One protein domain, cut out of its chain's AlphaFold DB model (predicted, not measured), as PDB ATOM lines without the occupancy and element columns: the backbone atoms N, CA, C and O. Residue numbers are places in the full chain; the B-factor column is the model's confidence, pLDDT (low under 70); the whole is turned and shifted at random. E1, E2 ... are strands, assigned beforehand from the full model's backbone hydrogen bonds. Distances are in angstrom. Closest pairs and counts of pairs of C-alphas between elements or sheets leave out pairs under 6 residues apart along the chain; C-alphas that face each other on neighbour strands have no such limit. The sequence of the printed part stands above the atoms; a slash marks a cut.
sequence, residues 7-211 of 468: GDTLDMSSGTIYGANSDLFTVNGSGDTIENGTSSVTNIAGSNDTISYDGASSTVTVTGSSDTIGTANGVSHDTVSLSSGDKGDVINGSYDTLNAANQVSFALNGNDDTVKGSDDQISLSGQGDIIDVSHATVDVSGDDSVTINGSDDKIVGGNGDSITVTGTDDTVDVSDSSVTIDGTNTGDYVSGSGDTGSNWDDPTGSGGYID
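Overview. This is residues 7 to 211 of the 468 residues of the protein "Matrixin family metalloprotease" of Dyella choica (UniProt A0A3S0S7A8). The backbone winds in stacked turns into a rod-like solenoid, a long sheet of parallel strands making one wall and two sheets, end to end, making the other. The long wall is E1 E3 E5 E7 E8 E10 E12 E14 E16 E18 E20 E22; across from it stand E2 E4 E6 and then E9 E11 E13 E15 E17 E19 E21 E23, tied together by the short stretch of residues 68 to 69. The printed part has 205 residues with no named helix and 23 strands, E1 to E23 in order along the chain, each sheet all parallel. The class is all strand, though the strands hold 94 of the 205 residues. It is compact, with a radius of gyration of the C-alphas of 18.3 A, and spans 58 by 27 by 23 A.

Along the chain. E1, residues 7 to 10, begins at C-alpha 7 (193.261, 176.426, 141.629). Then come E2, 16 to 18; E3, 24 to 27; E4, 33 to 35; E5, 41 to 44; E6, 50 to 53; E7, 59 to 62; E8, 79 to 82, beginning at C-alpha 79 (198.226, 166.358, 126.819); E9, 87 to 91; E10, 97 to 100; E11, 105 to 108; E12, 114 to 116; E13, 121 to 124; E14, 129 to 132; E15, 137 to 140; and E16, 145 to 149, 13.5 A long. E17, 154 to 159, is the longest by residues, 16.7 A; E18, 162 to 166, E19, 171 to 175, and E21, 189 to 193, are 13.5 A each. E20 is 178 to 181, E22 196 to 198, and E23, 208 to 210, ends at C-alpha 210 (218.218, 137.257, 112.361).

Arrangement. The twelve-strand sheet has edge strands E1 and E22 and is twisted, by 147 degrees. For instance, N 10 and O 26 of E1 and E3 are 2.8 A apart, and N 60 and O 79 of E7 and E8 2.8 A, both within hydrogen-bond range. In the sheet E2 E4 E6, N 17 and O 33 are 2.8 A apart. Residues 68 to 69 pair, parallel, with 50 to 51 of E6 and 90 to 91 of E9. The eight-strand sheet, edges E9 and E23, is twisted too; N 88 and O 105 of E9 and E11 are 2.8 A apart. It makes a sandwich, two sheets face to face, with the twelve-strand one: the parts that face each other are 10.7 A apart centre to centre, and the strands of the one sheet stand at 22 degrees to those of the other.

Size, cuts and confidence. The C-alphas of Met 12 and Pro 203 are the two farthest apart, 59.0 A. The printed part has no cut. The link E7 to E8, 16 residues, is long; E20 to E21 and E22 to E23 are short, and the others are tight. The mean pLDDT of the printed part is 86.0; residues under 70 are 72 to 74, 185, 187 to 188, 191 to 194 and 201 to 211.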
ATOM      1  N   GLY A   7     192.355 176.521 140.479       80.56
ATOM      2  CA  GLY A   7     193.261 176.426 141.629       80.56
ATOM      3  C   GLY A   7     192.734 175.639 142.831       80.56
ATOM      4  O   GLY A   7     193.299 175.773 143.917       80.56
ATOM      5  N   ASP A   8     191.680 174.838 142.667       91.94
ATOM      6  CA  ASP A   8     191.174 173.986 143.746       91.94
ATOM      7  C   ASP A   8     192.162 172.848 144.063       91.94
ATOM      8  O   ASP A   8     192.818 172.301 143.178       91.94
ATOM      9  N   THR A   9     192.295 172.493 145.341       93.75
ATOM     10  CA  THR A   9     193.108 171.354 145.804       93.75
ATOM     11  C   THR A   9     192.234 170.431 146.638       93.75
ATOM     12  O   THR A   9     191.587 170.871 147.592       93.75
ATOM     13  N   LEU A  10     192.189 169.159 146.257       93.56
ATOM     14  CA  LEU A  10     191.299 168.147 146.803       93.56
ATOM     15  C   LEU A  10     192.126 167.067 147.509       93.56
ATOM     16  O   LEU A  10     192.774 166.256 146.864       93.56
ATOM     17  N   ASP A  11     192.066 167.033 148.840       94.25
ATOM     18  CA  ASP A  11     192.750 166.022 149.671       94.25
ATOM     19  C   ASP A  11     191.860 164.796 149.976       94.25
ATOM     20  O   ASP A  11     192.047 164.112 150.984       94.25
ATOM     21  N   MET A  12     190.814 164.564 149.176       90.69
ATOM     22  CA  MET A  12     189.917 163.417 149.368       90.69
ATOM     23  C   MET A  12     190.512 162.145 148.767       90.69
ATOM     24  O   MET A  12     191.454 162.219 148.002       90.69
ATOM     25  N   SER A  13     189.997 160.981 149.155       96.12
ATOM     26  CA  SER A  13     190.392 159.688 148.588       96.12
ATOM     27  C   SER A  13     189.149 158.832 148.407       96.12
ATOM     28  O   SER A  13     188.220 158.920 149.223       96.12
ATOM     29  N   SER A  14     189.141 157.973 147.389       96.19
ATOM     30  CA  SER A  14     187.996 157.119 147.043       96.19
ATOM     31  C   SER A  14     186.695 157.896 146.786       96.19
ATOM     32  O   SER A  14     185.593 157.415 147.068       96.19
ATOM     33  N   GLY A  15     186.820 159.133 146.316       94.44
ATOM     34  CA  GLY A  15     185.743 160.039 145.965       94.44
ATOM     35  C   GLY A  15     185.446 160.055 144.468       94.44
ATOM     36  O   GLY A  15     186.126 159.446 143.654       94.44
ATOM     37  N   THR A  16     184.397 160.787 144.100       95.44
ATOM     38  CA  THR A  16     184.114 161.118 142.697       95.44
ATOM     39  C   THR A  16     184.152 162.627 142.540       95.44
ATOM     40  O   THR A  16     183.519 163.337 143.333       95.44
ATOM     41  N   ILE A  17     184.868 163.128 141.544       94.06
ATOM     42  CA  ILE A  17     185.118 164.545 141.286       94.06
ATOM     43  C   ILE A  17     184.534 164.881 139.915       94.06
ATOM     44  O   ILE A  17     184.820 164.204 138.937       94.06
ATOM     45  N   TYR A  18     183.705 165.920 139.861       92.81
ATOM     46  CA  TYR A  18     183.082 166.420 138.641       92.81
ATOM     47  C   TYR A  18     183.599 167.829 138.370       92.81
ATOM     48  O   TYR A  18     183.343 168.729 139.176       92.81
ATOM     49  N   GLY A  19     184.315 168.010 137.266       90.62
ATOM     50  CA  GLY A  19     184.738 169.316 136.766       90.62
ATOM     51  C   GLY A  19     183.830 169.826 135.647       90.62
ATOM     52  O   GLY A  19     183.017 169.094 135.077       90.62
ATOM     53  N   ALA A  20     183.949 171.109 135.346       90.94
ATOM     54  CA  ALA A  20     183.364 171.774 134.192       90.94
ATOM     55  C   ALA A  20     184.452 172.126 133.166       90.94
ATOM     56  O   ALA A  20     185.643 171.970 133.405       90.94
ATOM     57  N   ASN A  21     184.040 172.608 131.992       91.31
ATOM     58  CA  ASN A  21     184.988 173.021 130.959       91.31
ATOM     59  C   ASN A  21     185.915 174.130 131.475       91.31
ATOM     60  O   ASN A  21     185.431 175.122 132.029       91.31
ATOM     61  N   SER A  22     187.208 174.012 131.168       91.62
ATOM     62  CA  SER A  22     188.245 174.981 131.544       91.62
ATOM     63  C   SER A  22     188.528 175.090 133.042       91.62
ATOM     64  O   SER A  22     189.061 176.113 133.489       91.62
ATOM     65  N   ASP A  23     188.205 174.053 133.810       93.06
ATOM     66  CA  ASP A  23     188.569 173.993 135.220       93.06
ATOM     67  C   ASP A  23     190.050 173.640 135.408       93.06
ATOM     68  O   ASP A  23     190.684 173.014 134.558       93.06
ATOM     69  N   LEU A  24     190.605 174.052 136.548       93.62
ATOM     70  CA  LEU A  24     191.955 173.690 136.984       93.62
ATOM     71  C   LEU A  24     191.908 173.236 138.439       93.62
ATOM     72  O   LEU A  24     191.605 174.051 139.318       93.62
ATOM     73  N   PHE A  25     192.283 171.989 138.708       93.88
ATOM     74  CA  PHE A  25     192.367 171.479 140.075       93.88
ATOM     75  C   PHE A  25     193.452 170.417 140.266       93.88
ATOM     76  O   PHE A  25     193.922 169.791 139.318       93.88
ATOM     77  N   THR A  26     193.841 170.230 141.527       94.88
ATOM     78  CA  THR A  26     194.801 169.222 141.980       94.88
ATOM     79  C   THR A  26     194.118 168.210 142.892       94.88
ATOM     80  O   THR A  26     193.414 168.605 143.820       94.88
ATOM     81  N   VAL A  27     194.358 166.921 142.673       96.00
ATOM     82  CA  VAL A  27     193.856 165.801 143.478       96.00
ATOM     83  C   VAL A  27     195.037 165.151 144.198       96.00
ATOM     84  O   VAL A  27     195.935 164.620 143.555       96.00
ATOM     85  N   ASN A  28     195.077 165.260 145.527       95.56
ATOM     86  CA  ASN A  28     196.196 164.782 146.348       95.56
ATOM     87  C   ASN A  28     195.968 163.396 146.956       95.56
ATOM     88  O   ASN A  28     196.937 162.742 147.337       95.56
ATOM     89  N   GLY A  29     194.716 162.992 147.167       94.19
ATOM     90  CA  GLY A  29     194.432 161.660 147.687       94.19
ATOM     91  C   GLY A  29     194.180 160.659 146.567       94.19
ATOM     92  O   GLY A  29     194.213 161.017 145.402       94.19
ATOM     93  N   SER A  30     194.013 159.396 146.953       96.75
ATOM     94  CA  SER A  30     194.122 158.236 146.062       96.75
ATOM     95  C   SER A  30     192.787 157.526 145.833       96.75
ATOM     96  O   SER A  30     191.913 157.519 146.711       96.75
ATOM     97  N   GLY A  31     192.667 156.789 144.730       96.38
ATOM     98  CA  GLY A  31     191.494 155.963 144.438       96.38
ATOM     99  C   GLY A  31     190.268 156.749 143.972       96.38
ATOM    100  O   GLY A  31     189.152 156.236 144.066       96.38
ATOM    101  N   ASP A  32     190.435 158.005 143.571       96.12
ATOM    102  CA  ASP A  32     189.371 158.891 143.130       96.12
ATOM    103  C   ASP A  32     188.945 158.594 141.684       96.12
ATOM    104  O   ASP A  32     189.719 158.152 140.843       96.12
ATOM    105  N   THR A  33     187.680 158.864 141.369       95.44
ATOM    106  CA  THR A  33     187.165 158.880 139.993       95.44
ATOM    107  C   THR A  33     186.914 160.317 139.561       95.44
ATOM    108  O   THR A  33     186.218 161.057 140.257       95.44
ATOM    109  N   ILE A  34     187.437 160.719 138.411       93.69
ATOM    110  CA  ILE A  34     187.383 162.091 137.909       93.69
ATOM    111  C   ILE A  34     186.617 162.114 136.579       93.69
ATOM    112  O   ILE A  34     186.924 161.362 135.656       93.69
ATOM    113  N   GLU A  35     185.619 162.991 136.490       92.00
ATOM    114  CA  GLU A  35     184.885 163.348 135.272       92.00
ATOM    115  C   GLU A  35     184.982 164.871 135.077       92.00
ATOM    116  O   GLU A  35     184.251 165.643 135.697       92.00
ATOM    117  N   ASN A  36     185.921 165.323 134.257       88.94
ATOM    118  CA  ASN A  36     186.206 166.723 133.968       88.94
ATOM    119  C   ASN A  36     185.565 167.194 132.647       88.94
ATOM    120  O   ASN A  36     185.086 166.396 131.847       88.94
ATOM    121  N   GLY A  37     185.501 168.507 132.424       88.19
ATOM    122  CA  GLY A  37     185.043 169.083 131.159       88.19
ATOM    123  C   GLY A  37     186.190 169.355 130.184       88.19
ATOM    124  O   GLY A  37     187.352 169.326 130.558       88.19
ATOM    125  N   THR A  38     185.867 169.721 128.944       90.69
ATOM    126  CA  THR A  38     186.864 169.995 127.888       90.69
ATOM    127  C   THR A  38     187.826 171.131 128.243       90.69
ATOM    128  O   THR A  38     187.407 172.119 128.859       90.69
ATOM    129  N   SER A  39     189.049 171.081 127.707       91.25
ATOM    130  CA  SER A  39     190.068 172.133 127.864       91.25
ATOM    131  C   SER A  39     190.423 172.446 129.317       91.25
ATOM    132  O   SER A  39     190.659 173.607 129.660       91.25
ATOM    133  N   SER A  40     190.408 171.428 130.170       92.38
ATOM    134  CA  SER A  40     190.675 171.544 131.601       92.38
ATOM    135  C   SER A  40     192.100 171.122 131.938       92.38
ATOM    136  O   SER A  40     192.805 170.543 131.117       92.38
ATOM    137  N   VAL A  41     192.537 171.421 133.159       93.38
ATOM    138  CA  VAL A  41     193.843 171.016 133.681       93.38
ATOM    139  C   VAL A  41     193.649 170.243 134.982       93.38
ATOM    140  O   VAL A  41     193.137 170.780 135.965       93.38
ATOM    141  N   THR A  42     194.083 168.989 134.997       94.56
ATOM    142  CA  THR A  42     193.973 168.104 136.160       94.56
ATOM    143  C   THR A  42     195.368 167.704 136.614       94.56
ATOM    144  O   THR A  42     196.113 167.107 135.845       94.56
ATOM    145  N   ASN A  43     195.728 168.015 137.858       95.31
ATOM    146  CA  ASN A  43     196.972 167.526 138.455       95.31
ATOM    147  C   ASN A  43     196.648 166.394 139.431       95.31
ATOM    148  O   ASN A  43     195.882 166.606 140.369       95.31
ATOM    149  N   ILE A  44     197.246 165.227 139.246       95.69
ATOM    150  CA  ILE A  44     197.072 164.059 140.102       95.69
ATOM    151  C   ILE A  44     198.376 163.823 140.857       95.69
ATOM    152  O   ILE A  44     199.428 163.552 140.278       95.69
ATOM    153  N   ALA A  45     198.310 164.006 142.169       95.50
ATOM    154  CA  ALA A  45     199.367 163.646 143.110       95.50
ATOM    155  C   ALA A  45     199.026 162.406 143.936       95.50
ATOM    156  O   ALA A  45     199.901 161.867 144.614       95.50
ATOM    157  N   GLY A  46     197.764 161.979 143.874       93.62
ATOM    158  CA  GLY A  46     197.294 160.697 144.357       93.62
ATOM    159  C   GLY A  46     197.835 159.519 143.556       93.62
ATOM    160  O   GLY A  46     198.867 159.590 142.909       93.62
ATOM    161  N   SER A  47     197.190 158.376 143.706       95.94
ATOM    162  CA  SER A  47     197.601 157.125 143.061       95.94
ATOM    163  C   SER A  47     196.373 156.241 142.957       95.94
ATOM    164  O   SER A  47     195.536 156.258 143.867       95.94
ATOM    165  N   ASN A  48     196.307 155.356 141.970       95.88
ATOM    166  CA  ASN A  48     195.123 154.533 141.695       95.88
ATOM    167  C   ASN A  48     193.868 155.362 141.374       95.88
ATOM    168  O   ASN A  48     192.747 154.913 141.620       95.88
ATOM    169  N   ASP A  49     194.045 156.574 140.874       96.12
ATOM    170  CA  ASP A  49     192.975 157.453 140.438       96.12
ATOM    171  C   ASP A  49     192.520 157.065 139.022       96.12
ATOM    172  O   ASP A  49     193.235 156.444 138.239       96.12
ATOM    173  N   THR A  50     191.272 157.365 138.680       95.38
ATOM    174  CA  THR A  50     190.687 157.058 137.369       95.38
ATOM    175  C   THR A  50     190.038 158.299 136.791       95.38
ATOM    176  O   THR A  50     188.981 158.727 137.254       95.38
ATOM    177  N   ILE A  51     190.615 158.852 135.733       92.94
ATOM    178  CA  ILE A  51     189.994 159.900 134.930       92.94
ATOM    179  C   ILE A  51     189.110 159.234 133.878       92.94
ATOM    180  O   ILE A  51     189.558 158.870 132.797       92.94
ATOM    181  N   SER A  52     187.828 159.063 134.197       87.62
ATOM    182  CA  SER A  52     186.866 158.441 133.281       87.62
ATOM    183  C   SER A  52     186.452 159.369 132.135       87.62
ATOM    184  O   SER A  52     185.848 158.912 131.171       87.62
ATOM    185  N   TYR A  53     186.691 160.670 132.260       82.81
ATOM    186  CA  TYR A  53     186.529 161.646 131.191       82.81
ATOM    187  C   TYR A  53     187.310 162.890 131.603       82.81
ATOM    188  O   TYR A  53     187.011 163.482 132.629       82.81
ATOM    189  N   ASP A  54     188.333 163.266 130.864       79.25
ATOM    190  CA  ASP A  54     189.063 164.539 130.948       79.25
ATOM    191  C   ASP A  54     188.485 165.576 129.988       79.25
ATOM    192  O   ASP A  54     188.582 166.774 130.243       79.25
ATOM    193  N   GLY A  55     187.841 165.110 128.919       82.44
ATOM    194  CA  GLY A  55     187.229 165.939 127.897       82.44
ATOM    195  C   GLY A  55     188.269 166.564 126.982       82.44
ATOM    196  O   GLY A  55     189.306 167.021 127.429       82.44
ATOM    197  N   ALA A  56     187.943 166.654 125.694       87.81
ATOM    198  CA  ALA A  56     188.949 166.926 124.680       87.81
ATOM    199  C   ALA A  56     189.785 168.206 124.885       87.81
ATOM    200  O   ALA A  56     189.277 169.249 125.331       87.81
ATOM    201  N   SER A  57     191.039 168.140 124.435       89.81
ATOM    202  CA  SER A  57     192.058 169.193 124.531       89.81
ATOM    203  C   SER A  57     192.396 169.625 125.961       89.81
ATOM    204  O   SER A  57     192.710 170.795 126.197       89.81
ATOM    205  N   SER A  58     192.292 168.708 126.914       93.44
ATOM    206  CA  SER A  58     192.671 168.879 128.311       93.44
ATOM    207  C   SER A  58     194.145 168.560 128.556       93.44
ATOM    208  O   SER A  58     194.868 168.047 127.705       93.44
ATOM    209  N   THR A  59     194.626 168.924 129.741       94.69
ATOM    210  CA  THR A  59     195.962 168.589 130.224       94.69
ATOM    211  C   THR A  59     195.857 167.815 131.527       94.69
ATOM    212  O   THR A  59     195.218 168.272 132.475       94.69
ATOM    213  N   VAL A  60     196.524 166.673 131.595       95.75
ATOM    214  CA  VAL A  60     196.630 165.855 132.800       95.75
ATOM    215  C   VAL A  60     198.097 165.780 133.194       95.75
ATOM    216  O   VAL A  60     198.948 165.439 132.381       95.75
ATOM    217  N   THR A  61     198.420 166.134 134.432       96.44
ATOM    218  CA  THR A  61     199.762 165.939 134.996       96.44
ATOM    219  C   THR A  61     199.678 164.934 136.123       96.44
ATOM    220  O   THR A  61     198.912 165.148 137.059       96.44
ATOM    221  N   VAL A  62     200.480 163.882 136.052       96.69
ATOM    222  CA  VAL A  62     200.503 162.788 137.016       96.69
ATOM    223  C   VAL A  62     201.860 162.752 137.714       96.69
ATOM    224  O   VAL A  62     202.918 162.927 137.101       96.69
ATOM    225  N   THR A  63     201.816 162.655 139.039       94.00
ATOM    226  CA  THR A  63     202.997 162.593 139.917       94.00
ATOM    227  C   THR A  63     202.973 161.403 140.869       94.00
ATOM    228  O   THR A  63     203.986 161.143 141.519       94.00
ATOM    229  N   GLY A  64     201.838 160.721 140.992       89.94
ATOM    230  CA  GLY A  64     201.746 159.450 141.694       89.94
ATOM    231  C   GLY A  64     201.228 158.378 140.749       89.94
ATOM    232  O   GLY A  64     200.971 158.648 139.596       89.94
ATOM    233  N   SER A  65     201.153 157.146 141.231       92.94
ATOM    234  CA  SER A  65     201.285 155.991 140.348       92.94
ATOM    235  C   SER A  65     200.008 155.180 140.186       92.94
ATOM    236  O   SER A  65     199.152 155.142 141.074       92.94
ATOM    237  N   SER A  66     199.976 154.371 139.130       93.56
ATOM    238  CA  SER A  66     198.901 153.415 138.839       93.56
ATOM    239  C   SER A  66     197.561 154.077 138.530       93.56
ATOM    240  O   SER A  66     196.503 153.525 138.840       93.56
ATOM    241  N   ASP A  67     197.607 155.255 137.920       95.62
ATOM    242  CA  ASP A  67     196.436 156.012 137.518       95.62
ATOM    243  C   ASP A  67     195.933 155.563 136.142       95.62
ATOM    244  O   ASP A  67     196.680 155.120 135.276       95.62
ATOM    245  N   THR A  68     194.625 155.652 135.922       95.00
ATOM    246  CA  THR A  68     194.003 155.356 134.626       95.00
ATOM    247  C   THR A  68     193.454 156.637 134.024       95.00
ATOM    248  O   THR A  68     192.603 157.288 134.626       95.00
ATOM    249  N   ILE A  69     193.904 156.988 132.826       93.81
ATOM    250  CA  ILE A  69     193.557 158.229 132.136       93.81
ATOM    251  C   ILE A  69     192.752 157.902 130.884       93.81
ATOM    252  O   ILE A  69     193.143 157.068 130.062       93.81
ATOM    253  N   GLY A  70     191.606 158.561 130.754       88.19
ATOM    254  CA  GLY A  70     190.690 158.388 129.641       88.19
ATOM    255  C   GLY A  70     189.894 157.080 129.693       88.19
ATOM    256  O   GLY A  70     190.089 156.186 130.523       88.19
ATOM    257  N   THR A  71     188.965 156.956 128.751       76.50
ATOM    258  CA  THR A  71     188.203 155.726 128.498       76.50
ATOM    259  C   THR A  71     188.688 155.061 127.229       76.50
ATOM    260  O   THR A  71     188.916 155.754 126.241       76.50
ATOM    261  N   ALA A  72     188.704 153.728 127.211       63.59
ATOM    262  CA  ALA A  72     188.976 152.965 125.999       63.59
ATOM    263  C   ALA A  72     188.083 153.449 124.839       63.59
ATOM    264  O   ALA A  72     186.851 153.353 124.922       63.59
ATOM    265  N   ASN A  73     188.710 153.923 123.754       60.78
ATOM    266  CA  ASN A  73     188.104 154.494 122.536       60.78
ATOM    267  C   ASN A  73     187.620 155.960 122.616       60.78
ATOM    268  O   ASN A  73     186.803 156.382 121.790       60.78
ATOM    269  N   GLY A  74     188.067 156.743 123.600       69.88
ATOM    270  CA  GLY A  74     187.825 158.187 123.630       69.88
ATOM    271  C   GLY A  74     188.780 158.922 122.688       69.88
ATOM    272  O   GLY A  74     189.980 158.772 122.822       69.88
ATOM    273  N   VAL A  75     188.267 159.726 121.752       72.94
ATOM    274  CA  VAL A  75     189.102 160.698 121.022       72.94
ATOM    275  C   VAL A  75     189.242 161.941 121.897       72.94
ATOM    276  O   VAL A  75     188.258 162.670 122.070       72.94
ATOM    277  N   SER A  76     190.435 162.166 122.440       80.81
ATOM    278  CA  SER A  76     190.704 163.156 123.492       80.81
ATOM    279  C   SER A  76     191.512 164.345 122.959       80.81
ATOM    280  O   SER A  76     191.077 165.484 123.107       80.81
ATOM    281  N   HIS A  77     192.585 164.129 122.192       88.81
ATOM    282  CA  HIS A  77     193.530 165.210 121.834       88.81
ATOM    283  C   HIS A  77     194.121 165.909 123.064       88.81
ATOM    284  O   HIS A  77     194.332 167.129 123.068       88.81
ATOM    285  N   ASP A  78     194.333 165.144 124.122       92.94
ATOM    286  CA  ASP A  78     194.774 165.630 125.411       92.94
ATOM    287  C   ASP A  78     196.294 165.625 125.502       92.94
ATOM    288  O   ASP A  78     197.011 165.016 124.711       92.94
ATOM    289  N   THR A  79     196.812 166.387 126.459       95.62
ATOM    290  CA  THR A  79     198.226 166.358 126.819       95.62
ATOM    291  C   THR A  79     198.377 165.708 128.179       95.62
ATOM    292  O   THR A  79     197.966 166.281 129.186       95.62
ATOM    293  N   VAL A  80     199.010 164.546 128.229       96.81
ATOM    294  CA  VAL A  80     199.316 163.845 129.477       96.81
ATOM    295  C   VAL A  80     200.798 164.041 129.793       96.81
ATOM    296  O   VAL A  80     201.645 164.041 128.903       96.81
ATOM    297  N   SER A  81     201.136 164.292 131.052       97.88
ATOM    298  CA  SER A  81     202.521 164.420 131.516       97.88
ATOM    299  C   SER A  81     202.745 163.526 132.725       97.88
ATOM    300  O   SER A  81     202.046 163.694 133.724       97.88
ATOM    301  N   LEU A  82     203.718 162.620 132.638       97.75
ATOM    302  CA  LEU A  82     204.070 161.672 133.699       97.75
ATOM    303  C   LEU A  82     205.403 162.079 134.329       97.75
ATOM    304  O   LEU A  82     206.343 162.475 133.632       97.75
ATOM    305  N   SER A  83     205.484 162.025 135.654       95.19
ATOM    306  CA  SER A  83     206.660 162.495 136.393       95.19
ATOM    307  C   SER A  83     207.767 161.447 136.459       95.19
ATOM    308  O   SER A  83     207.530 160.263 136.295       95.19
ATOM    309  N   SER A  84     209.006 161.866 136.729       91.31
ATOM    310  CA  SER A  84     210.153 160.947 136.713       91.31
ATOM    311  C   SER A  84     209.982 159.793 137.705       91.31
ATOM    312  O   SER A  84     209.755 160.046 138.894       91.31
ATOM    313  N   GLY A  85     210.187 158.557 137.248       81.56
ATOM    314  CA  GLY A  85     210.080 157.359 138.082       81.56
ATOM    315  C   GLY A  85     208.655 156.859 138.331       81.56
ATOM    316  O   GLY A  85     208.497 155.956 139.161       81.56
ATOM    317  N   ASP A  86     207.649 157.437 137.670       88.50
ATOM    318  CA  ASP A  86     206.247 157.033 137.798       88.50
ATOM    319  C   ASP A  86     205.964 155.665 137.161       88.50
ATOM    320  O   ASP A  86     206.660 155.260 136.227       88.50
ATOM    321  N   LYS A  87     205.007 154.899 137.702       90.25
ATOM    322  CA  LYS A  87     204.821 153.484 137.331       90.25
ATOM    323  C   LYS A  87     203.376 153.005 137.345       90.25
ATOM    324  O   LYS A  87     202.670 153.102 138.345       90.25
ATOM    325  N   GLY A  88     203.027 152.259 136.304       81.62
ATOM    326  CA  GLY A  88     201.790 151.489 136.222       81.62
ATOM    327  C   GLY A  88     200.589 152.291 135.737       81.62
ATOM    328  O   GLY A  88     199.472 151.790 135.850       81.62
ATOM    329  N   ASP A  89     200.807 153.499 135.219       93.56
ATOM    330  CA  ASP A  89     199.729 154.310 134.664       93.56
ATOM    331  C   ASP A  89     199.226 153.720 133.349       93.56
ATOM    332  O   ASP A  89     199.973 153.082 132.606       93.56
ATOM    333  N   VAL A  90     197.944 153.925 133.063       94.12
ATOM    334  CA  VAL A  90     197.265 153.394 131.881       94.12
ATOM    335  C   VAL A  90     196.572 154.528 131.146       94.12
ATOM    336  O   VAL A  90     195.665 155.159 131.684       94.12
ATOM    337  N   ILE A  91     196.972 154.767 129.905       93.94
ATOM    338  CA  ILE A  91     196.477 155.851 129.064       93.94
ATOM    339  C   ILE A  91     195.628 155.208 127.964       93.94
ATOM    340  O   ILE A  91     196.124 154.416 127.168       93.94
ATOM    341  N   ASN A  92     194.323 155.492 127.961       91.00
ATOM    342  CA  ASN A  92     193.349 154.852 127.066       91.00
ATOM    343  C   ASN A  92     192.778 155.773 125.978       91.00
ATOM    344  O   ASN A  92     192.053 155.290 125.101       91.00
ATOM    345  N   GLY A  93     192.983 157.085 126.111       89.94
ATOM    346  CA  GLY A  93     192.538 158.075 125.135       89.94
ATOM    347  C   GLY A  93     193.347 157.982 123.842       89.94
ATOM    348  O   GLY A  93     194.451 157.464 123.860       89.94
ATOM    349  N   SER A  94     192.757 158.408 122.728       91.62
ATOM    350  CA  SER A  94     193.362 158.409 121.392       91.62
ATOM    351  C   SER A  94     193.605 159.839 120.907       91.62
ATOM    352  O   SER A  94     192.808 160.742 121.205       91.62
ATOM    353  N   TYR A  95     194.590 160.005 120.022       93.56
ATOM    354  CA  TYR A  95     195.085 161.281 119.486       93.56
ATOM    355  C   TYR A  95     195.792 162.165 120.518       93.56
ATOM    356  O   TYR A  95     195.868 163.386 120.348       93.56
ATOM    357  N   ASP A  96     196.299 161.570 121.586       94.44
ATOM    358  CA  ASP A  96     196.874 162.267 122.720       94.44
ATOM    359  C   ASP A  96     198.373 162.513 122.538       94.44
ATOM    360  O   ASP A  96     199.084 161.843 121.792       94.44
ATOM    361  N   THR A  97     198.876 163.538 123.221       96.31
ATOM    362  CA  THR A  97     200.310 163.794 123.355       96.31
ATOM    363  C   THR A  97     200.743 163.457 124.771       96.31
ATOM    364  O   THR A  97     200.352 164.130 125.725       96.31
ATOM    365  N   LEU A  98     201.604 162.461 124.912       97.44
ATOM    366  CA  LEU A  98     202.176 162.044 126.180       97.44
ATOM    367  C   LEU A  98     203.611 162.559 126.314       97.44
ATOM    368  O   LEU A  98     204.448 162.338 125.444       97.44
ATOM    369  N   ASN A  99     203.906 163.233 127.422       97.75
ATOM    370  CA  ASN A  99     205.259 163.629 127.802       97.75
ATOM    371  C   ASN A  99     205.665 162.840 129.051       97.75
ATOM    372  O   ASN A  99     205.287 163.203 130.169       97.75
ATOM    373  N   ALA A 100     206.418 161.765 128.862       96.88
ATOM    374  CA  ALA A 100     207.037 161.021 129.944       96.88
ATOM    375  C   ALA A 100     208.371 161.684 130.325       96.88
ATOM    376  O   ALA A 100     209.191 162.033 129.473       96.88
ATOM    377  N   ALA A 101     208.576 161.927 131.619       95.31
ATOM    378  CA  ALA A 101     209.917 162.170 132.149       95.31
ATOM    379  C   ALA A 101     210.705 160.847 132.213       95.31
ATOM    380  O   ALA A 101     210.147 159.803 131.932       95.31
ATOM    381  N   ASN A 102     211.974 160.866 132.631       86.12
ATOM    382  CA  ASN A 102     212.792 159.648 132.606       86.12
ATOM    383  C   ASN A 102     212.338 158.561 133.594       86.12
ATOM    384  O   ASN A 102     211.933 158.866 134.728       86.12
ATOM    385  N   GLN A 103     212.586 157.300 133.223       86.75
ATOM    386  CA  GLN A 103     212.346 156.101 134.039       86.75
ATOM    387  C   GLN A 103     210.872 155.878 134.392       86.75
ATOM    388  O   GLN A 103     210.560 155.384 135.483       86.75
ATOM    389  N   VAL A 104     209.968 156.248 133.490       92.00
ATOM    390  CA  VAL A 104     208.527 156.049 133.643       92.00
ATOM    391  C   VAL A 104     208.117 154.693 133.076       92.00
ATOM    392  O   VAL A 104     208.671 154.223 132.087       92.00
ATOM    393  N   SER A 105     207.135 154.045 133.705       89.56
ATOM    394  CA  SER A 105     206.509 152.825 133.193       89.56
ATOM    395  C   SER A 105     205.003 152.997 133.056       89.56
ATOM    396  O   SER A 105     204.329 153.262 134.050       89.56
ATOM    397  N   PHE A 106     204.466 152.811 131.852       93.31
ATOM    398  CA  PHE A 106     203.041 153.005 131.579       93.31
ATOM    399  C   PHE A 106     202.543 152.103 130.445       93.31
ATOM    400  O   PHE A 106     203.329 151.558 129.668       93.31
ATOM    401  N   ALA A 107     201.223 151.956 130.362       93.31
ATOM    402  CA  ALA A 107     200.531 151.330 129.246       93.31
ATOM    403  C   ALA A 107     199.839 152.392 128.383       93.31
ATOM    404  O   ALA A 107     199.141 153.263 128.909       93.31
ATOM    405  N   LEU A 108     200.016 152.300 127.070       94.31
ATOM    406  CA  LEU A 108     199.373 153.117 126.055       94.31
ATOM    407  C   LEU A 108     198.442 152.229 125.230       94.31
ATOM    408  O   LEU A 108     198.879 151.440 124.394       94.31
ATOM    409  N   ASN A 109     197.147 152.357 125.502       91.06
ATOM    410  CA  ASN A 109     196.092 151.573 124.861       91.06
ATOM    411  C   ASN A 109     195.319 152.375 123.804       91.06
ATOM    412  O   ASN A 109     194.384 151.847 123.196       91.06
ATOM    413  N   GLY A 110     195.611 153.672 123.700       90.56
ATOM    414  CA  GLY A 110     194.999 154.589 122.755       90.56
ATOM    415  C   GLY A 110     195.361 154.276 121.309       90.56
ATOM    416  O   GLY A 110     195.797 153.187 120.989       90.56
ATOM    417  N   ASN A 111     195.072 155.194 120.402       92.50
ATOM    418  CA  ASN A 111     195.463 155.049 118.999       92.50
ATOM    419  C   ASN A 111     195.862 156.432 118.508       92.50
ATOM    420  O   ASN A 111     195.287 157.429 118.956       92.50
ATOM    421  N   ASP A 112     196.729 156.479 117.505       95.38
ATOM    422  CA  ASP A 112     197.206 157.709 116.882       95.38
ATOM    423  C   ASP A 112     197.824 158.692 117.903       95.38
ATOM    424  O   ASP A 112     197.725 159.915 117.753       95.38
ATOM    425  N   ASP A 113     198.452 158.164 118.954       95.94
ATOM    426  CA  ASP A 113     199.062 158.933 120.030       95.94
ATOM    427  C   ASP A 113     200.510 159.315 119.701       95.94
ATOM    428  O   ASP A 113     201.197 158.694 118.890       95.94
ATOM    429  N   THR A 114     201.003 160.377 120.334       97.81
ATOM    430  CA  THR A 114     202.410 160.783 120.258       97.81
ATOM    431  C   THR A 114     203.036 160.765 121.639       97.81
ATOM    432  O   THR A 114     202.639 161.542 122.505       97.81
ATOM    433  N   VAL A 115     204.063 159.946 121.836       98.31
ATOM    434  CA  VAL A 115     204.821 159.854 123.087       98.31
ATOM    435  C   VAL A 115     206.174 160.532 122.935       98.31
ATOM    436  O   VAL A 115     206.817 160.403 121.899       98.31
ATOM    437  N   LYS A 116     206.611 161.233 123.981       97.62
ATOM    438  CA  LYS A 116     207.967 161.769 124.125       97.62
ATOM    439  C   LYS A 116     208.566 161.359 125.456       97.62
ATOM    440  O   LYS A 116     207.885 161.523 126.468       97.62
ATOM    441  N   GLY A 117     209.816 160.911 125.460       93.62
ATOM    442  CA  GLY A 117     210.469 160.452 126.687       93.62
ATOM    443  C   GLY A 117     211.895 159.945 126.489       93.62
ATOM    444  O   GLY A 117     212.501 160.162 125.442       93.62
ATOM    445  N   SER A 118     212.446 159.311 127.518       88.19
ATOM    446  CA  SER A 118     213.753 158.641 127.483       88.19
ATOM    447  C   SER A 118     213.918 157.749 128.710       88.19
ATOM    448  O   SER A 118     213.480 158.144 129.788       88.19
ATOM    449  N   ASP A 119     214.626 156.625 128.601       82.62
ATOM    450  CA  ASP A 119     214.801 155.652 129.698       82.62
ATOM    451  C   ASP A 119     213.477 155.013 130.184       82.62
ATOM    452  O   ASP A 119     213.364 154.614 131.346       82.62
ATOM    453  N   ASP A 120     212.455 154.949 129.328       87.62
ATOM    454  CA  ASP A 120     211.084 154.587 129.713       87.62
ATOM    455  C   ASP A 120     210.717 153.133 129.379       87.62
ATOM    456  O   ASP A 120     211.371 152.467 128.582       87.62
ATOM    457  N   GLN A 121     209.660 152.621 130.013       84.94
ATOM    458  CA  GLN A 121     209.099 151.282 129.805       84.94
ATOM    459  C   GLN A 121     207.644 151.412 129.344       84.94
ATOM    460  O   GLN A 121     206.756 151.728 130.141       84.94
ATOM    461  N   ILE A 122     207.397 151.161 128.065       93.94
ATOM    462  CA  ILE A 122     206.122 151.434 127.403       93.94
ATOM    463  C   ILE A 122     205.482 150.108 127.008       93.94
ATOM    464  O   ILE A 122     206.052 149.368 126.217       93.94
ATOM    465  N   SER A 123     204.296 149.811 127.533       90.12
ATOM    466  CA  SER A 123     203.450 148.736 127.003       90.12
ATOM    467  C   SER A 123     202.455 149.345 126.026       90.12
ATOM    468  O   SER A 123     201.673 150.208 126.406       90.12
ATOM    469  N   LEU A 124     202.512 148.938 124.769       92.88
ATOM    470  CA  LEU A 124     201.733 149.492 123.674       92.88
ATOM    471  C   LEU A 124     200.709 148.460 123.209       92.88
ATOM    472  O   LEU A 124     201.069 147.311 122.969       92.88
ATOM    473  N   SER A 125     199.448 148.851 123.066       87.12
ATOM    474  CA  SER A 125     198.414 148.016 122.427       87.12
ATOM    475  C   SER A 125     197.576 148.806 121.411       87.12
ATOM    476  O   SER A 125     196.410 148.482 121.163       87.12
ATOM    477  N   GLY A 126     198.111 149.952 120.995       85.75
ATOM    478  CA  GLY A 126     197.473 150.954 120.162       85.75
ATOM    479  C   GLY A 126     197.989 150.937 118.730       85.75
ATOM    480  O   GLY A 126     199.108 150.509 118.446       85.75
ATOM    481  N   GLN A 127     197.161 151.411 117.801       91.88
ATOM    482  CA  GLN A 127     197.537 151.556 116.397       91.88
ATOM    483  C   GLN A 127     197.802 153.013 116.037       91.88
ATOM    484  O   GLN A 127     197.052 153.908 116.406       91.88
ATOM    485  N   GLY A 128     198.799 153.227 115.185       94.44
ATOM    486  CA  GLY A 128     199.102 154.525 114.580       94.44
ATOM    487  C   GLY A 128     199.997 155.397 115.452       94.44
ATOM    488  O   GLY A 128     200.198 156.568 115.132       94.44
ATOM    489  N   ASP A 129     200.540 154.833 116.528       96.94
ATOM    490  CA  ASP A 129     201.264 155.593 117.532       96.94
ATOM    491  C   ASP A 129     202.668 155.974 117.055       96.94
ATOM    492  O   ASP A 129     203.350 155.235 116.333       96.94
ATOM    493  N   ILE A 130     203.100 157.161 117.472       98.00
ATOM    494  CA  ILE A 130     204.437 157.698 117.240       98.00
ATOM    495  C   ILE A 130     205.128 157.837 118.591       98.00
ATOM    496  O   ILE A 130     204.754 158.668 119.414       98.00
ATOM    497  N   ILE A 131     206.172 157.053 118.803       98.06
ATOM    498  CA  ILE A 131     206.950 157.014 120.033       98.06
ATOM    499  C   ILE A 131     208.301 157.678 119.743       98.06
ATOM    500  O   ILE A 131     209.091 157.156 118.973       98.06
ATOM    501  N   ASP A 132     208.534 158.872 120.277       97.19
ATOM    502  CA  ASP A 132     209.768 159.662 120.125       97.19
ATOM    503  C   ASP A 132     210.556 159.584 121.441       97.19
ATOM    504  O   ASP A 132     210.370 160.395 122.354       97.19
ATOM    505  N   VAL A 133     211.347 158.523 121.584       90.38
ATOM    506  CA  VAL A 133     212.039 158.152 122.826       90.38
ATOM    507  C   VAL A 133     213.516 157.863 122.561       90.38
ATOM    508  O   VAL A 133     214.005 158.066 121.463       90.38
ATOM    509  N   SER A 134     214.290 157.535 123.586       86.19
ATOM    510  CA  SER A 134     215.638 156.973 123.432       86.19
ATOM    511  C   SER A 134     215.966 156.179 124.690       86.19
ATOM    512  O   SER A 134     215.516 156.561 125.780       86.19
ATOM    513  N   HIS A 135     216.786 155.135 124.576       79.44
ATOM    514  CA  HIS A 135     217.140 154.260 125.703       79.44
ATOM    515  C   HIS A 135     215.902 153.618 126.364       79.44
ATOM    516  O   HIS A 135     215.903 153.321 127.561       79.44
ATOM    517  N   ALA A 136     214.804 153.474 125.621       80.25
ATOM    518  CA  ALA A 136     213.532 152.986 126.132       80.25
ATOM    519  C   ALA A 136     213.345 151.492 125.846       80.25
ATOM    520  O   ALA A 136     214.013 150.892 125.009       80.25
ATOM    521  N   THR A 137     212.396 150.871 126.539       81.88
ATOM    522  CA  THR A 137     211.839 149.576 126.148       81.88
ATOM    523  C   THR A 137     210.383 149.752 125.749       81.88
ATOM    524  O   THR A 137     209.595 150.301 126.520       81.88
ATOM    525  N   VAL A 138     210.019 149.257 124.569       92.31
ATOM    526  CA  VAL A 138     208.659 149.283 124.028       92.31
ATOM    527  C   VAL A 138     208.189 147.846 123.807       92.31
ATOM    528  O   VAL A 138     208.745 147.127 122.983       92.31
ATOM    529  N   ASP A 139     207.180 147.423 124.562       85.25
ATOM    530  CA  ASP A 139     206.491 146.135 124.426       85.25
ATOM    531  C   ASP A 139     205.224 146.334 123.587       85.25
ATOM    532  O   ASP A 139     204.237 146.890 124.070       85.25
ATOM    533  N   VAL A 140     205.280 145.935 122.319       89.81
ATOM    534  CA  VAL A 140     204.205 146.034 121.330       89.81
ATOM    535  C   VAL A 140     203.326 144.787 121.428       89.81
ATOM    536  O   VAL A 140     203.743 143.673 121.116       89.81
ATOM    537  N   SER A 141     202.099 144.964 121.907       81.12
ATOM    538  CA  SER A 141     201.225 143.872 122.321       81.12
ATOM    539  C   SER A 141     199.951 143.786 121.484       81.12
ATOM    540  O   SER A 141     198.914 144.341 121.827       81.12
ATOM    541  N   GLY A 142     199.969 142.951 120.450       78.19
ATOM    542  CA  GLY A 142     198.795 142.750 119.611       78.19
ATOM    543  C   GLY A 142     199.186 142.540 118.163       78.19
ATOM    544  O   GLY A 142     200.211 141.925 117.900       78.19
ATOM    545  N   ASP A 143     198.321 143.027 117.274       84.56
ATOM    546  CA  ASP A 143     198.601 143.192 115.848       84.56
ATOM    547  C   ASP A 143     198.668 144.718 115.609       84.56
ATOM    548  O   ASP A 143     197.724 145.310 115.067       84.56
ATOM    549  N   ASP A 144     199.714 145.378 116.111       89.19
ATOM    550  CA  ASP A 144     199.751 146.844 116.230       89.19
ATOM    551  C   ASP A 144     200.613 147.516 115.161       89.19
ATOM    552  O   ASP A 144     201.438 146.892 114.497       89.19
ATOM    553  N   SER A 145     200.424 148.824 114.969       93.62
ATOM    554  CA  SER A 145     201.259 149.613 114.058       93.62
ATOM    555  C   SER A 145     201.865 150.808 114.772       93.62
ATOM    556  O   SER A 145     201.118 151.666 115.240       93.62
ATOM    557  N   VAL A 146     203.193 150.903 114.793       97.31
ATOM    558  CA  VAL A 146     203.923 151.914 115.561       97.31
ATOM    559  C   VAL A 146     205.124 152.454 114.791       97.31
ATOM    560  O   VAL A 146     205.816 151.729 114.069       97.31
ATOM    561  N   THR A 147     205.379 153.751 114.944       97.69
ATOM    562  CA  THR A 147     206.652 154.375 114.569       97.69
ATOM    563  C   THR A 147     207.430 154.711 115.829       97.69
ATOM    564  O   THR A 147     206.934 155.459 116.664       97.69
ATOM    565  N   ILE A 148     208.643 154.191 115.952       97.00
ATOM    566  CA  ILE A 148     209.538 154.416 117.083       97.00
ATOM    567  C   ILE A 148     210.737 155.196 116.550       97.00
ATOM    568  O   ILE A 148     211.409 154.768 115.617       97.00
ATOM    569  N   ASN A 149     210.943 156.393 117.077       92.62
ATOM    570  CA  ASN A 149     212.058 157.259 116.736       92.62
ATOM    571  C   ASN A 149     212.930 157.391 117.969       92.62
ATOM    572  O   ASN A 149     212.381 157.505 119.065       92.62
ATOM    573  N   GLY A 150     214.240 157.455 117.776       84.81
ATOM    574  CA  GLY A 150     215.140 157.467 118.910       84.81
ATOM    575  C   GLY A 150     216.497 156.910 118.583       84.81
ATOM    576  O   GLY A 150     216.896 156.907 117.429       84.81
ATOM    577  N   SER A 151     217.204 156.506 119.621       82.19
ATOM    578  CA  SER A 151     218.380 155.651 119.540       82.19
ATOM    579  C   SER A 151     218.429 154.819 120.814       82.19
ATOM    580  O   SER A 151     217.939 155.259 121.866       82.19
ATOM    581  N   ASP A 152     219.112 153.682 120.739       77.94
ATOM    582  CA  ASP A 152     219.324 152.769 121.862       77.94
ATOM    583  C   ASP A 152     218.008 152.179 122.415       77.94
ATOM    584  O   ASP A 152     217.901 151.883 123.610       77.94
ATOM    585  N   ASP A 153     216.974 152.036 121.582       82.06
ATOM    586  CA  ASP A 153     215.669 151.536 122.011       82.06
ATOM    587  C   ASP A 153     215.555 150.011 121.870       82.06
ATOM    588  O   ASP A 153     216.014 149.392 120.911       82.06
ATOM    589  N   LYS A 154     214.881 149.374 122.831       82.81
ATOM    590  CA  LYS A 154     214.564 147.943 122.818       82.81
ATOM    591  C   LYS A 154     213.086 147.727 122.553       82.81
ATOM    592  O   LYS A 154     212.235 148.088 123.358       82.81
ATOM    593  N   ILE A 155     212.776 147.051 121.468       90.50
ATOM    594  CA  ILE A 155     211.424 146.833 120.987       90.50
ATOM    595  C   ILE A 155     211.161 145.335 121.035       90.50
ATOM    596  O   ILE A 155     211.889 144.547 120.436       90.50
ATOM    597  N   VAL A 156     210.139 144.935 121.778       81.56
ATOM    598  CA  VAL A 156     209.688 143.546 121.879       81.56
ATOM    599  C   VAL A 156     208.258 143.500 121.379       81.56
ATOM    600  O   VAL A 156     207.477 144.370 121.739       81.56
ATOM    601  N   GLY A 157     207.908 142.520 120.557       77.38
ATOM    602  CA  GLY A 157     206.550 142.421 120.039       77.38
ATOM    603  C   GLY A 157     206.104 141.009 119.711       77.38
ATOM    604  O   GLY A 157     206.856 140.034 119.808       77.38
ATOM    605  N   GLY A 158     204.820 140.911 119.390       72.25
ATOM    606  CA  GLY A 158     204.129 139.672 119.103       72.25
ATOM    607  C   GLY A 158     204.094 139.363 117.614       72.25
ATOM    608  O   GLY A 158     205.088 139.503 116.902       72.25
ATOM    609  N   ASN A 159     202.933 138.867 117.184       81.44
ATOM    610  CA  ASN A 159     202.674 138.449 115.820       81.44
ATOM    611  C   ASN A 159     201.890 139.520 115.068       81.44
ATOM    612  O   ASN A 159     200.841 139.919 115.543       81.44
ATOM    613  N   GLY A 160     202.288 139.844 113.837       81.12
ATOM    614  CA  GLY A 160     201.471 140.681 112.950       81.12
ATOM    615  C   GLY A 160     201.645 142.188 113.138       81.12
ATOM    616  O   GLY A 160     200.845 142.953 112.597       81.12
ATOM    617  N   ASP A 161     202.699 142.607 113.831       92.44
ATOM    618  CA  ASP A 161     203.006 144.011 114.078       92.44
ATOM    619  C   ASP A 161     203.544 144.711 112.820       92.44
ATOM    620  O   ASP A 161     204.126 144.110 111.907       92.44
ATOM    621  N   SER A 162     203.371 146.028 112.762       94.88
ATOM    622  CA  SER A 162     203.947 146.908 111.752       94.88
ATOM    623  C   SER A 162     204.765 148.003 112.414       94.88
ATOM    624  O   SER A 162     204.235 149.011 112.874       94.88
ATOM    625  N   ILE A 163     206.075 147.790 112.461       96.62
ATOM    626  CA  ILE A 163     207.017 148.612 113.212       96.62
ATOM    627  C   ILE A 163     207.905 149.364 112.228       96.62
ATOM    628  O   ILE A 163     208.572 148.770 111.375       96.62
ATOM    629  N   THR A 164     207.930 150.685 112.353       96.88
ATOM    630  CA  THR A 164     208.945 151.528 111.718       96.88
ATOM    631  C   THR A 164     209.861 152.065 112.796       96.88
ATOM    632  O   THR A 164     209.373 152.654 113.753       96.88
ATOM    633  N   VAL A 165     211.165 151.873 112.640       95.25
ATOM    634  CA  VAL A 165     212.177 152.386 113.564       95.25
ATOM    635  C   VAL A 165     213.039 153.400 112.831       95.25
ATOM    636  O   VAL A 165     213.435 153.160 111.689       95.25
ATOM    637  N   THR A 166     213.323 154.533 113.461       88.50
ATOM    638  CA  THR A 166     214.340 155.477 112.994       88.50
ATOM    639  C   THR A 166     215.328 155.701 114.115       88.50
ATOM    640  O   THR A 166     214.889 155.978 115.230       88.50
ATOM    641  N   GLY A 167     216.615 155.720 113.803       81.44
ATOM    642  CA  GLY A 167     217.592 155.861 114.859       81.44
ATOM    643  C   GLY A 167     218.915 155.231 114.536       81.44
ATOM    644  O   GLY A 167     219.305 155.147 113.368       81.44
ATOM    645  N   THR A 168     219.607 154.877 115.606       76.88
ATOM    646  CA  THR A 168     220.756 153.980 115.604       76.88
ATOM    647  C   THR A 168     220.731 153.182 116.895       76.88
ATOM    648  O   THR A 168     220.238 153.674 117.910       76.88
ATOM    649  N   ASP A 169     221.373 152.020 116.865       73.00
ATOM    650  CA  ASP A 169     221.583 151.159 118.028       73.00
ATOM    651  C   ASP A 169     220.266 150.599 118.617       73.00
ATOM    652  O   ASP A 169     220.180 150.268 119.799       73.00
ATOM    653  N   ASP A 170     219.232 150.453 117.781       79.06
ATOM    654  CA  ASP A 170     217.920 149.945 118.182       79.06
ATOM    655  C   ASP A 170     217.824 148.416 118.039       79.06
ATOM    656  O   ASP A 170     218.218 147.828 117.031       79.06
ATOM    657  N   THR A 171     217.228 147.732 119.016       79.75
ATOM    658  CA  THR A 171     216.975 146.281 118.966       79.75
ATOM    659  C   THR A 171     215.489 145.993 118.816       79.75
ATOM    660  O   THR A 171     214.691 146.440 119.628       79.75
ATOM    661  N   VAL A 172     215.109 145.166 117.845       84.75
ATOM    662  CA  VAL A 172     213.734 144.721 117.588       84.75
ATOM    663  C   VAL A 172     213.661 143.194 117.679       84.75
ATOM    664  O   VAL A 172     214.326 142.497 116.916       84.75
ATOM    665  N   ASP A 173     212.855 142.657 118.594       79.38
ATOM    666  CA  ASP A 173     212.572 141.221 118.757       79.38
ATOM    667  C   ASP A 173     211.064 140.968 118.609       79.38
ATOM    668  O   ASP A 173     210.282 141.272 119.511       79.38
ATOM    669  N   VAL A 174     210.647 140.463 117.447       78.62
ATOM    670  CA  VAL A 174     209.234 140.244 117.082       78.62
ATOM    671  C   VAL A 174     209.034 138.876 116.424       78.62
ATOM    672  O   VAL A 174     209.916 138.022 116.457       78.62
ATOM    673  N   SER A 175     207.856 138.560 115.893       77.12
ATOM    674  CA  SER A 175     207.662 137.379 115.039       77.12
ATOM    675  C   SER A 175     206.514 137.598 114.066       77.12
ATOM    676  O   SER A 175     205.562 138.276 114.391       77.12
ATOM    677  N   ASP A 176     206.540 136.991 112.880       78.25
ATOM    678  CA  ASP A 176     205.488 137.120 111.861       78.25
ATOM    679  C   ASP A 176     205.052 138.588 111.596       78.25
ATOM    680  O   ASP A 176     203.887 138.854 111.283       78.25
ATOM    681  N   SER A 177     205.984 139.536 111.721       86.50
ATOM    682  CA  SER A 177     205.741 140.982 111.738       86.50
ATOM    683  C   SER A 177     206.407 141.696 110.555       86.50
ATOM    684  O   SER A 177     207.150 141.121 109.752       86.50
ATOM    685  N   SER A 178     206.092 142.977 110.375       91.81
ATOM    686  CA  SER A 178     206.691 143.848 109.363       91.81
ATOM    687  C   SER A 178     207.548 144.924 110.029       91.81
ATOM    688  O   SER A 178     207.015 145.788 110.714       91.81
ATOM    689  N   VAL A 179     208.869 144.882 109.828       93.31
ATOM    690  CA  VAL A 179     209.826 145.801 110.469       93.31
ATOM    691  C   VAL A 179     210.592 146.597 109.420       93.31
ATOM    692  O   VAL A 179     211.265 146.035 108.557       93.31
ATOM    693  N   THR A 180     210.535 147.921 109.486       93.38
ATOM    694  CA  THR A 180     211.308 148.809 108.607       93.38
ATOM    695  C   THR A 180     212.233 149.683 109.431       93.38
ATOM    696  O   THR A 180     211.759 150.441 110.264       93.38
ATOM    697  N   ILE A 181     213.536 149.621 109.148       90.06
ATOM    698  CA  ILE A 181     214.493 150.611 109.650       90.06
ATOM    699  C   ILE A 181     214.538 151.768 108.644       90.06
ATOM    700  O   ILE A 181     215.080 151.624 107.545       90.06
ATOM    701  N   ASP A 182     213.927 152.905 108.964       86.69
ATOM    702  CA  ASP A 182     213.895 154.092 108.105       86.69
ATOM    703  C   ASP A 182     215.016 155.065 108.489       86.69
ATOM    704  O   ASP A 182     214.878 155.922 109.359       86.69
ATOM    705  N   GLY A 183     216.170 154.917 107.835       78.50
ATOM    706  CA  GLY A 183     217.336 155.755 108.099       78.50
ATOM    707  C   GLY A 183     218.661 155.023 107.936       78.50
ATOM    708  O   GLY A 183     218.813 154.127 107.101       78.50
ATOM    709  N   THR A 184     219.658 155.456 108.705       73.94
ATOM    710  CA  THR A 184     220.873 154.665 108.915       73.94
ATOM    711  C   THR A 184     220.523 153.467 109.775       73.94
ATOM    712  O   THR A 184     219.846 153.654 110.764       73.94
ATOM    713  N   ASN A 185     221.007 152.281 109.423       65.06
ATOM    714  CA  ASN A 185     220.817 151.065 110.213       65.06
ATOM    715  C   ASN A 185     222.061 150.703 111.040       65.06
ATOM    716  O   ASN A 185     222.448 149.542 111.153       65.06
ATOM    717  N   THR A 186     222.779 151.723 111.505       72.00
ATOM    718  CA  THR A 186     224.016 151.530 112.268       72.00
ATOM    719  C   THR A 186     223.646 151.066 113.667       72.00
ATOM    720  O   THR A 186     222.915 151.778 114.338       72.00
ATOM    721  N   GLY A 187     224.131 149.890 114.070       60.16
ATOM    722  CA  GLY A 187     223.814 149.300 115.378       60.16
ATOM    723  C   GLY A 187     222.408 148.705 115.485       60.16
ATOM    724  O   GLY A 187     222.098 148.069 116.485       60.16
ATOM    725  N   ASP A 188     221.572 148.849 114.453       68.31
ATOM    726  CA  ASP A 188     220.202 148.354 114.508       68.31
ATOM    727  C   ASP A 188     220.143 146.849 114.265       68.31
ATOM    728  O   ASP A 188     220.751 146.298 113.333       68.31
ATOM    729  N   TYR A 189     219.348 146.174 115.080       73.19
ATOM    730  CA  TYR A 189     219.229 144.735 115.074       73.19
ATOM    731  C   TYR A 189     217.770 144.313 115.045       73.19
ATOM    732  O   TYR A 189     216.974 144.722 115.881       73.19
ATOM    733  N   VAL A 190     217.415 143.449 114.097       77.25
ATOM    734  CA  VAL A 190     216.073 142.870 114.005       77.25
ATOM    735  C   VAL A 190     216.184 141.363 114.170       77.25
ATOM    736  O   VAL A 190     216.981 140.700 113.510       77.25
ATOM    737  N   SER A 191     215.366 140.793 115.035       69.31
ATOM    738  CA  SER A 191     215.304 139.363 115.290       69.31
ATOM    739  C   SER A 191     213.868 138.905 115.439       69.31
ATOM    740  O   SER A 191     212.992 139.702 115.769       69.31
ATOM    741  N   GLY A 192     213.641 137.627 115.148       56.72
ATOM    742  CA  GLY A 192     212.283 137.115 115.097       56.72
ATOM    743  C   GLY A 192     212.023 136.239 113.892       56.72
ATOM    744  O   GLY A 192     212.737 136.301 112.892       56.72
ATOM    745  N   SER A 193     211.075 135.310 114.012       64.25
ATOM    746  CA  SER A 193     210.803 134.363 112.925       64.25
ATOM    747  C   SER A 193     209.642 134.817 112.077       64.25
ATOM    748  O   SER A 193     208.601 135.148 112.624       64.25
ATOM    749  N   GLY A 194     209.779 134.695 110.758       64.62
ATOM    750  CA  GLY A 194     208.680 134.994 109.837       64.62
ATOM    751  C   GLY A 194     208.510 136.479 109.530       64.62
ATOM    752  O   GLY A 194     207.536 136.837 108.866       64.62
ATOM    753  N   ASP A 195     209.457 137.322 109.946       79.25
ATOM    754  CA  ASP A 195     209.359 138.756 109.722       79.25
ATOM    755  C   ASP A 195     209.678 139.139 108.277       79.25
ATOM    756  O   ASP A 195     210.425 138.484 107.538       79.25
ATOM    757  N   THR A 196     209.089 140.251 107.865       81.12
ATOM    758  CA  THR A 196     209.324 140.900 106.576       81.12
ATOM    759  C   THR A 196     209.727 142.344 106.807       81.12
ATOM    760  O   THR A 196     209.409 142.921 107.840       81.12
ATOM    761  N   GLY A 197     210.426 142.960 105.860       87.88
ATOM    762  CA  GLY A 197     210.906 144.307 106.113       87.88
ATOM    763  C   GLY A 197     211.979 144.790 105.172       87.88
ATOM    764  O   GLY A 197     212.184 144.235 104.086       87.88
ATOM    765  N   SER A 198     212.646 145.863 105.581       84.88
ATOM    766  CA  SER A 198     213.722 146.465 104.804       84.88
ATOM    767  C   SER A 198     214.765 147.155 105.679       84.88
ATOM    768  O   SER A 198     214.480 147.552 106.805       84.88
ATOM    769  N   ASN A 199     215.960 147.311 105.092       78.56
ATOM    770  CA  ASN A 199     217.111 148.017 105.662       78.56
ATOM    771  C   ASN A 199     217.714 147.370 106.920       78.56
ATOM    772  O   ASN A 199     218.240 148.045 107.792       78.56
ATOM    773  N   TRP A 200     217.689 146.043 106.990       72.69
ATOM    774  CA  TRP A 200     218.290 145.313 108.105       72.69
ATOM    775  C   TRP A 200     219.785 145.003 107.935       72.69
ATOM    776  O   TRP A 200     220.422 144.543 108.871       72.69
ATOM    777  N   ASP A 201     220.349 145.207 106.741       59.25
ATOM    778  CA  ASP A 201     221.748 144.879 106.444       59.25
ATOM    779  C   ASP A 201     222.669 146.053 106.817       59.25
ATOM    780  O   ASP A 201     222.809 146.987 106.021       59.25
ATOM    781  N   ASP A 202     223.292 146.038 108.000       51.53
ATOM    782  CA  ASP A 202     224.217 147.105 108.413       51.53
ATOM    783  C   ASP A 202     225.492 147.113 107.535       51.53
ATOM    784  O   ASP A 202     226.272 146.153 107.546       51.53
ATOM    785  N   PRO A 203     225.780 148.199 106.789       41.88
ATOM    786  CA  PRO A 203     226.994 148.319 105.987       41.88
ATOM    787  C   PRO A 203     228.281 148.427 106.827       41.88
ATOM    788  O   PRO A 203     229.374 148.334 106.259       41.88
ATOM    789  N   THR A 204     228.180 148.639 108.143       39.09
ATOM    790  CA  THR A 204     229.305 148.742 109.086       39.09
ATOM    791  C   THR A 204     229.565 147.467 109.899       39.09
ATOM    792  O   THR A 204     230.633 147.352 110.502       39.09
ATOM    793  N   GLY A 205     228.675 146.469 109.813       37.88
ATOM    794  CA  GLY A 205     228.856 145.120 110.362       37.88
ATOM    795  C   GLY A 205     228.533 144.940 111.851       37.88
ATOM    796  O   GLY A 205     228.890 143.898 112.396       37.88
ATOM    797  N   SER A 206     227.897 145.919 112.496       37.53
ATOM    798  CA  SER A 206     227.458 145.902 113.905       37.53
ATOM    799  C   SER A 206     225.928 145.827 114.079       37.53
ATOM    800  O   SER A 206     225.450 145.938 115.193       37.53
ATOM    801  N   GLY A 207     225.166 145.588 113.008       45.69
ATOM    802  CA  GLY A 207     223.710 145.391 113.013       45.69
ATOM    803  C   GLY A 207     223.278 144.350 111.971       45.69
ATOM    804  O   GLY A 207     224.075 143.944 111.115       45.69
ATOM    805  N   GLY A 208     222.043 143.852 112.045       50.97
ATOM    806  CA  GLY A 208     221.611 142.743 111.187       50.97
ATOM    807  C   GLY A 208     220.193 142.228 111.423       50.97
ATOM    808  O   GLY A 208     219.620 142.423 112.490       50.97
ATOM    809  N   TYR A 209     219.658 141.490 110.443       49.38
ATOM    810  CA  TYR A 209     218.458 140.664 110.627       49.38
ATOM    811  C   TYR A 209     218.783 139.201 110.933       49.38
ATOM    812  O   TYR A 209     219.555 138.542 110.222       49.38
ATOM    813  N   ILE A 210     218.131 138.658 111.955       48.47
ATOM    814  CA  ILE A 210     218.218 137.257 112.361       48.47
ATOM    815  C   ILE A 210     216.831 136.611 112.288       48.47
ATOM    816  O   ILE A 210     216.027 136.808 113.187       48.47
ATOM    817  N   ASP A 211     216.590 135.783 111.260       42.72
ATOM    818  CA  ASP A 211     215.376 134.959 111.091       42.72
ATOM    819  C   ASP A 211     215.538 133.540 111.680       42.72
ATOM    820  O   ASP A 211     216.065 132.655 111.008       42.72
TER     821      ASP A 211